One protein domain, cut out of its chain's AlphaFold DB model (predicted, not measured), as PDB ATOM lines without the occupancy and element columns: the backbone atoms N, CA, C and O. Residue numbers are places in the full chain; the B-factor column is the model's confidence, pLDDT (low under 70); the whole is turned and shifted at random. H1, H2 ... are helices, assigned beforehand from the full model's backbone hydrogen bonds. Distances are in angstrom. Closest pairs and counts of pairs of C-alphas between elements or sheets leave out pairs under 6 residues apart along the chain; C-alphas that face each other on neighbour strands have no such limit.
ATOM      1  N   TRP A 270      82.440  42.070  61.900       69.94
ATOM      2  CA  TRP A 270      81.522  41.512  62.903       69.94
ATOM      3  C   TRP A 270      81.064  42.530  63.954       69.94
ATOM      4  O   TRP A 270      79.924  42.452  64.418       69.94
ATOM      5  N   ARG A 271      81.906  43.504  64.330       74.88
ATOM      6  CA  ARG A 271      81.509  44.592  65.245       74.88
ATOM      7  C   ARG A 271      80.503  45.528  64.575       74.88
ATOM      8  O   ARG A 271      79.514  45.888  65.210       74.88
ATOM      9  N   GLU A 272      80.700  45.871  63.306       78.44
ATOM     10  CA  GLU A 272      79.761  46.700  62.539       78.44
ATOM     11  C   GLU A 272      78.415  45.993  62.324       78.44
ATOM     12  O   GLU A 272      77.363  46.565  62.627       78.44
ATOM     13  N   LEU A 273      78.436  44.716  61.925       75.25
ATOM     14  CA  LEU A 273      77.235  43.882  61.804       75.25
ATOM     15  C   LEU A 273      76.474  43.773  63.132       75.25
ATOM     16  O   LEU A 273      75.246  43.872  63.143       75.25
ATOM     17  N   LEU A 274      77.168  43.632  64.267       75.56
ATOM     18  CA  LEU A 274      76.524  43.612  65.585       75.56
ATOM     19  C   LEU A 274      75.926  44.959  65.983       75.56
ATOM     20  O   LEU A 274      74.834  44.998  66.555       75.56
ATOM     21  N   LEU A 275      76.598  46.063  65.659       76.69
ATOM     22  CA  LEU A 275      76.075  47.406  65.894       76.69
ATOM     23  C   LEU A 275      74.852  47.708  65.020       76.69
ATOM     24  O   LEU A 275      73.985  48.444  65.486       76.69
ATOM     25  N   LEU A 276      74.748  47.138  63.819       76.19
ATOM     26  CA  LEU A 276      73.558  47.223  62.963       76.19
ATOM     27  C   LEU A 276      72.418  46.330  63.491       76.19
ATOM     28  O   LEU A 276      71.308  46.802  63.727       76.19
ATOM     29  N   LEU A 277      72.704  45.052  63.771       71.69
ATOM     30  CA  LEU A 277      71.732  44.097  64.321       71.69
ATOM     31  C   LEU A 277      71.175  44.534  65.684       71.69
ATOM     32  O   LEU A 277      70.036  44.209  66.010       71.69
ATOM     33  N   SER A 278      71.945  45.276  66.486       75.00
ATOM     34  CA  SER A 278      71.477  45.780  67.783       75.00
ATOM     35  C   SER A 278      70.288  46.739  67.670       75.00
ATOM     36  O   SER A 278      69.414  46.718  68.536       75.00
ATOM     37  N   GLU A 279      70.197  47.531  66.599       73.31
ATOM     38  CA  GLU A 279      69.144  48.542  66.420       73.31
ATOM     39  C   GLU A 279      67.772  47.891  66.208       73.31
ATOM     40  O   GLU A 279      66.777  48.301  66.806       73.31
ATOM     41  N   THR A 280      67.726  46.820  65.414       67.19
ATOM     42  CA  THR A 280      66.490  46.098  65.078       67.19
ATOM     43  C   THR A 280      66.205  44.924  66.014       67.19
ATOM     44  O   THR A 280      65.044  44.544  66.202       67.19
ATOM     45  N   HIS A 281      67.235  44.307  66.604       68.25
ATOM     46  CA  HIS A 281      67.117  43.034  67.311       68.25
ATOM     47  C   HIS A 281      67.800  43.056  68.683       68.25
ATOM     48  O   HIS A 281      68.985  42.766  68.840       68.25
ATOM     49  N   GLY A 282      66.977  43.193  69.729       67.12
ATOM     50  CA  GLY A 282      67.387  43.043  71.133       67.12
ATOM     51  C   GLY A 282      67.959  41.665  71.520       67.12
ATOM     52  O   GLY A 282      68.214  41.437  72.693       67.12
ATOM     53  N   ARG A 283      68.159  40.744  70.565       72.19
ATOM     54  CA  ARG A 283      68.828  39.441  70.738       72.19
ATOM     55  C   ARG A 283      70.245  39.384  70.150       72.19
ATOM     56  O   ARG A 283      70.857  38.324  70.235       72.19
ATOM     57  N   ALA A 284      70.783  40.482  69.605       70.94
ATOM     58  CA  ALA A 284      72.104  40.520  68.960       70.94
ATOM     59  C   ALA A 284      73.208  39.806  69.773       70.94
ATOM     60  O   ALA A 284      73.880  38.925  69.247       70.94
ATOM     61  N   LEU A 285      73.312  40.082  71.081       70.19
ATOM     62  CA  LEU A 285      74.329  39.491  71.970       70.19
ATOM     63  C   LEU A 285      74.169  37.983  72.266       70.19
ATOM     64  O   LEU A 285      75.070  37.407  72.864       70.19
ATOM     65  N   SER A 286      73.071  37.335  71.850       69.25
ATOM     66  CA  SER A 286      72.904  35.869  71.965       69.25
ATOM     67  C   SER A 286      73.381  35.080  70.743       69.25
ATOM     68  O   SER A 286      73.385  33.856  70.786       69.25
ATOM     69  N   PHE A 287      73.792  35.763  69.670       67.38
ATOM     70  CA  PHE A 287      74.365  35.143  68.469       67.38
ATOM     71  C   PHE A 287      75.897  35.278  68.401       67.38
ATOM     72  O   PHE A 287      76.490  34.963  67.374       67.38
ATOM     73  N   VAL A 288      76.534  35.776  69.469       65.88
ATOM     74  CA  VAL A 288      77.973  36.074  69.502       65.88
ATOM     75  C   VAL A 288      78.701  35.061  70.373       65.88
ATOM     76  O   VAL A 288      78.611  35.101  71.603       65.88
ATOM     77  N   GLU A 289      79.449  34.181  69.718       57.09
ATOM     78  CA  GLU A 289      80.456  33.330  70.342       57.09
ATOM     79  C   GLU A 289      81.781  33.522  69.580       57.09
ATOM     80  O   GLU A 289      81.776  33.436  68.350       57.09
ATOM     81  N   PRO A 290      82.915  33.808  70.255       65.50
ATOM     82  CA  PRO A 290      83.089  33.992  71.702       65.50
ATOM     83  C   PRO A 290      82.431  35.279  72.241       65.50
ATOM     84  O   PRO A 290      81.875  36.072  71.489       65.50
ATOM     85  N   THR A 291      82.498  35.502  73.558       67.19
ATOM     86  CA  THR A 291      82.017  36.743  74.194       67.19
ATOM     87  C   THR A 291      82.612  37.996  73.538       67.19
ATOM     88  O   THR A 291      83.840  38.078  73.453       67.19
ATOM     89  N   PRO A 292      81.800  39.001  73.157       73.38
ATOM     90  CA  PRO A 292      82.319  40.277  72.679       73.38
ATOM     91  C   PRO A 292      82.982  41.069  73.813       73.38
ATOM     92  O   PRO A 292      82.592  40.959  74.978       73.38
ATOM     93  N   ASP A 293      83.956  41.907  73.452       81.31
ATOM     94  CA  ASP A 293      84.672  42.782  74.385       81.31
ATOM     95  C   ASP A 293      83.715  43.719  75.145       81.31
ATOM     96  O   ASP A 293      82.696  44.156  74.598       81.31
ATOM     97  N   ARG A 294      84.076  44.110  76.380       82.94
ATOM     98  CA  ARG A 294      83.265  45.012  77.230       82.94
ATOM     99  C   ARG A 294      82.850  46.293  76.494       82.94
ATOM    100  O   ARG A 294      81.707  46.724  76.609       82.94
ATOM    101  N   GLU A 295      83.761  46.870  75.712       84.81
ATOM    102  CA  GLU A 295      83.527  48.089  74.928       84.81
ATOM    103  C   GLU A 295      82.479  47.881  73.825       84.81
ATOM    104  O   GLU A 295      81.560  48.687  73.677       84.81
ATOM    105  N   VAL A 296      82.568  46.768  73.087       82.81
ATOM    106  CA  VAL A 296      81.614  46.400  72.026       82.81
ATOM    107  C   VAL A 296      80.239  46.123  72.632       82.81
ATOM    108  O   VAL A 296      79.227  46.626  72.139       82.81
ATOM    109  N   ALA A 297      80.197  45.388  73.749       82.81
ATOM    110  CA  ALA A 297      78.974  45.157  74.505       82.81
ATOM    111  C   ALA A 297      78.346  46.482  74.973       82.81
ATOM    112  O   ALA A 297      77.144  46.675  74.794       82.81
ATOM    113  N   GLN A 298      79.137  47.426  75.497       85.88
ATOM    114  CA  GLN A 298      78.641  48.735  75.931       85.88
ATOM    115  C   GLN A 298      78.058  49.558  74.774       85.88
ATOM    116  O   GLN A 298      76.995  50.157  74.936       85.88
ATOM    117  N   GLN A 299      78.695  49.570  73.599       86.38
ATOM    118  CA  GLN A 299      78.165  50.268  72.420       86.38
ATOM    119  C   GLN A 299      76.833  49.662  71.945       86.38
ATOM    120  O   GLN A 299      75.865  50.395  71.732       86.38
ATOM    121  N   VAL A 300      76.747  48.329  71.863       86.00
ATOM    122  CA  VAL A 300      75.511  47.591  71.531       86.00
ATOM    123  C   VAL A 300      74.392  47.876  72.541       86.00
ATOM    124  O   VAL A 300      73.255  48.144  72.155       86.00
ATOM    125  N   ILE A 301      74.706  47.880  73.838       84.81
ATOM    126  CA  ILE A 301      73.739  48.138  74.917       84.81
ATOM    127  C   ILE A 301      73.257  49.595  74.917       84.81
ATOM    128  O   ILE A 301      72.081  49.842  75.179       84.81
ATOM    129  N   ARG A 302      74.123  50.559  74.578       84.56
ATOM    130  CA  ARG A 302      73.744  51.976  74.430       84.56
ATOM    131  C   ARG A 302      72.817  52.221  73.241       84.56
ATOM    132  O   ARG A 302      71.940  53.072  73.351       84.56
ATOM    133  N   LYS A 303      72.974  51.476  72.139       83.50
ATOM    134  CA  LYS A 303      72.013  51.488  71.020       83.50
ATOM    135  C   LYS A 303      70.682  50.839  71.403       83.50
ATOM    136  O   LYS A 303      69.626  51.371  71.080       83.50
ATOM    137  N   ASN A 304      70.721  49.695  72.088       78.44
ATOM    138  CA  ASN A 304      69.524  48.958  72.481       78.44
ATOM    139  C   ASN A 304      69.708  48.256  73.830       78.44
ATOM    140  O   ASN A 304      70.242  47.146  73.924       78.44
ATOM    141  N   GLY A 305      69.177  48.865  74.890       77.62
ATOM    142  CA  GLY A 305      69.312  48.339  76.248       77.62
ATOM    143  C   GLY A 305      68.686  46.953  76.451       77.62
ATOM    144  O   GLY A 305      68.986  46.283  77.438       77.62
ATOM    145  N   ARG A 306      67.823  46.479  75.538       75.75
ATOM    146  CA  ARG A 306      67.248  45.120  75.598       75.75
ATOM    147  C   ARG A 306      68.279  44.033  75.286       75.75
ATOM    148  O   ARG A 306      68.105  42.911  75.756       75.75
ATOM    149  N   CYS A 307      69.365  44.357  74.573       79.06
ATOM    150  CA  CYS A 307      70.443  43.416  74.256       79.06
ATOM    151  C   CYS A 307      71.074  42.787  75.506       79.06
ATOM    152  O   CYS A 307      71.432  41.609  75.476       79.06
ATOM    153  N   LEU A 308      71.154  43.524  76.621       79.69
ATOM    154  CA  LEU A 308      71.753  43.023  77.860       79.69
ATOM    155  C   LEU A 308      71.010  41.807  78.441       79.69
ATOM    156  O   LEU A 308      71.647  40.904  78.975       79.69
ATOM    157  N   ALA A 309      69.683  41.728  78.284       74.94
ATOM    158  CA  ALA A 309      68.890  40.597  78.779       74.94
ATOM    159  C   ALA A 309      69.299  39.250  78.148       74.94
ATOM    160  O   ALA A 309      69.110  38.198  78.760       74.94
ATOM    161  N   TYR A 310      69.895  39.296  76.953       75.44
ATOM    162  CA  TYR A 310      70.341  38.142  76.173       75.44
ATOM    163  C   TYR A 310      71.868  37.964  76.167       75.44
ATOM    164  O   TYR A 310      72.371  37.047  75.522       75.44
ATOM    165  N   ALA A 311      72.611  38.811  76.884       77.69
ATOM    166  CA  ALA A 311      74.062  38.705  76.993       77.69
ATOM    167  C   ALA A 311      74.497  37.540  77.904       77.69
ATOM    168  O   ALA A 311      73.741  37.058  78.763       77.69
ATOM    169  N   GLN A 312      75.754  37.113  77.765       77.69
ATOM    170  CA  GLN A 312      76.356  36.141  78.680       77.69
ATOM    171  C   GLN A 312      76.417  36.672  80.123       77.69
ATOM    172  O   GLN A 312      76.402  37.881  80.362       77.69
ATOM    173  N   ARG A 313      76.464  35.755  81.100       73.50
ATOM    174  CA  ARG A 313      76.276  36.065  82.529       73.50
ATOM    175  C   ARG A 313      77.216  37.167  83.042       73.50
ATOM    176  O   ARG A 313      76.730  38.098  83.670       73.50
ATOM    177  N   ALA A 314      78.502  37.111  82.692       79.75
ATOM    178  CA  ALA A 314      79.500  38.091  83.129       79.75
ATOM    179  C   ALA A 314      79.156  39.543  82.733       79.75
ATOM    180  O   ALA A 314      79.378  40.459  83.515       79.75
ATOM    181  N   LEU A 315      78.552  39.759  81.556       77.50
ATOM    182  CA  LEU A 315      78.125  41.093  81.109       77.50
ATOM    183  C   LEU A 315      76.851  41.571  81.827       77.50
ATOM    184  O   LEU A 315      76.644  42.771  81.964       77.50
ATOM    185  N   ARG A 316      76.003  40.647  82.306       76.19
ATOM    186  CA  ARG A 316      74.795  40.946  83.104       76.19
ATOM    187  C   ARG A 316      75.071  41.233  84.580       76.19
ATOM    188  O   ARG A 316      74.190  41.759  85.253       76.19
ATOM    189  N   GLU A 317      76.256  40.891  85.071       75.56
ATOM    190  CA  GLU A 317      76.699  41.173  86.444       75.56
ATOM    191  C   GLU A 317      77.506  42.487  86.539       75.56
ATOM    192  O   GLU A 317      77.791  42.963  87.637       75.56
ATOM    193  N   ASP A 318      77.814  43.121  85.402       81.50
ATOM    194  CA  ASP A 318      78.488  44.418  85.320       81.50
ATOM    195  C   ASP A 318      77.520  45.585  85.612       81.50
ATOM    196  O   ASP A 318      76.618  45.892  84.821       81.50
ATOM    197  N   ARG A 319      77.733  46.260  86.753       78.81
ATOM    198  CA  ARG A 319      76.920  47.398  87.222       78.81
ATOM    199  C   ARG A 319      76.844  48.533  86.189       78.81
ATOM    200  O   ARG A 319      75.777  49.131  86.039       78.81
ATOM    201  N   ASP A 320      77.921  48.815  85.449       82.44
ATOM    202  CA  ASP A 320      77.948  49.905  84.461       82.44
ATOM    203  C   ASP A 320      77.101  49.567  83.235       82.44
ATOM    204  O   ASP A 320      76.337  50.407  82.755       82.44
ATOM    205  N   LEU A 321      77.210  48.330  82.738       83.69
ATOM    206  CA  LEU A 321      76.458  47.876  81.566       83.69
ATOM    207  C   LEU A 321      74.957  47.817  81.858       83.69
ATOM    208  O   LEU A 321      74.161  48.213  81.006       83.69
ATOM    209  N   VAL A 322      74.559  47.402  83.066       80.25
ATOM    210  CA  VAL A 322      73.156  47.473  83.503       80.25
ATOM    211  C   VAL A 322      72.689  48.928  83.624       80.25
ATOM    212  O   VAL A 322      71.612  49.269  83.139       80.25
ATOM    213  N   ASN A 323      73.493  49.821  84.209       79.19
ATOM    214  CA  ASN A 323      73.136  51.240  84.303       79.19
ATOM    215  C   ASN A 323      72.949  51.878  82.909       79.19
ATOM    216  O   ASN A 323      71.949  52.564  82.679       79.19
ATOM    217  N   ASP A 324      73.850  51.607  81.958       81.62
ATOM    218  CA  ASP A 324      73.730  52.067  80.568       81.62
ATOM    219  C   ASP A 324      72.547  51.410  79.828       81.62
ATOM    220  O   ASP A 324      71.886  52.082  79.033       81.62
ATOM    221  N   SER A 325      72.185  50.155  80.126       82.38
ATOM    222  CA  SER A 325      71.006  49.505  79.528       82.38
ATOM    223  C   SER A 325      69.684  50.105  80.013       82.38
ATOM    224  O   SER A 325      68.707  50.149  79.259       82.38
ATOM    225  N   VAL A 326      69.621  50.570  81.265       78.31
ATOM    226  CA  VAL A 326      68.444  51.274  81.800       78.31
ATOM    227  C   VAL A 326      68.359  52.688  81.223       78.31
ATOM    228  O   VAL A 326      67.270  53.100  80.823       78.31
ATOM    229  N   ARG A 327      69.489  53.397  81.072       76.44
ATOM    230  CA  ARG A 327      69.551  54.684  80.347       76.44
ATOM    231  C   ARG A 327      69.056  54.546  78.904       76.44
ATOM    232  O   ARG A 327      68.203  55.318  78.486       76.44
ATOM    233  N   ALA A 328      69.511  53.532  78.167       75.94
ATOM    234  CA  ALA A 328      69.095  53.312  76.780       75.94
ATOM    235  C   ALA A 328      67.596  52.971  76.629       75.94
ATOM    236  O   ALA A 328      66.978  53.347  75.639       75.94
ATOM    237  N   ASN A 329      66.994  52.273  77.601       70.88
ATOM    238  CA  ASN A 329      65.576  51.882  77.546       70.88
ATOM    239  C   ASN A 329      64.596  52.922  78.126       70.88
ATOM    240  O   ASN A 329      63.440  52.945  77.712       70.88
ATOM    241  N   ILE A 330      65.009  53.698  79.137       67.06
ATOM    242  CA  ILE A 330      64.114  54.528  79.979       67.06
ATOM    243  C   ILE A 330      64.610  55.992  80.073       67.06
ATOM    244  O   ILE A 330      63.975  56.842  80.692       67.06
ATOM    245  N   GLY A 331      65.739  56.327  79.442       65.31
ATOM    246  CA  GLY A 331      66.344  57.661  79.445       65.31
ATOM    247  C   GLY A 331      67.105  57.958  80.737       65.31
ATOM    248  O   GLY A 331      68.336  58.011  80.745       65.31
TER     249      GLY A 331
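Overview. This is residues 270 to 331 of the 395 residues of a protein of Symbiodinium microadriaticum (UniProt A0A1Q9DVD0). Three helices, H1, H2 and H5, lie side by side and run the same way, with H2 between the other two; short H3 is set at a steep tilt over one side of H2 and H5, and tiny H4 sits beyond it. The long link, residues 281 to 293, doubles back from the end of H1 to the start of H2. The printed part has 62 residues, with five named helices in the order H1 to H5, no named strand, and the class all helix. It is compact, with a radius of gyration of the C-alphas of 10.0 A, and spans 27 by 23 by 17 A.

Arrangement. H1, residues 270 to 280, touches H2, residues 294 to 303, at a shallow tilt of 28 degrees; their closest C-alphas, of Leu 275 and Val 300, are 5.7 A apart. H3, residues 305 to 310, and H2 only just touch, and only at the corner, with 3 pairs of C-alphas within 8 A, the closest those of Ile 301 and Cys 307 at 5.8 A. H4, residues 313 to 316, is close to H2 but not clearly touching. H5, residues 319 to 330, touches H2 at 14 degrees, a shallow tilt, with C-alphas of Arg 302 and Ala 328 closest at 5.4 A. H5 also touches H3 at a steep tilt of 55 degrees, opposite ways, with C-alphas of Gly 305 and Ser 325 closest at 3.9 A. H1 is apart from H4 and H5. Each O i to N i+4 pair is within hydrogen-bond range in H2 and H5, against 5 of 7 in H1 and 0 of 2 in H3, where 2 of 3 O i to N i+3 pairs are; H4 is too short for an i+4 pair.

Along the chain. H1 begins at C-alpha 270 (81.522, 41.512, 62.903) and is 15.9 A long, H2 14.4 A, H3 10.2 A and H4 5.1 A. H5, 16.3 A, ends at C-alpha 330 (64.114, 54.528, 79.979).

Size, cuts and confidence. The C-alphas farthest apart, of Pro 290 and Gly 331, are 30.0 A apart. The printed part has no cut; the H1 to H2 link is long, the other three tight. Mean pLDDT of the printed part is 76.1, with residues 270, 280 to 282, 286 to 291 and 330 to 331 under 70.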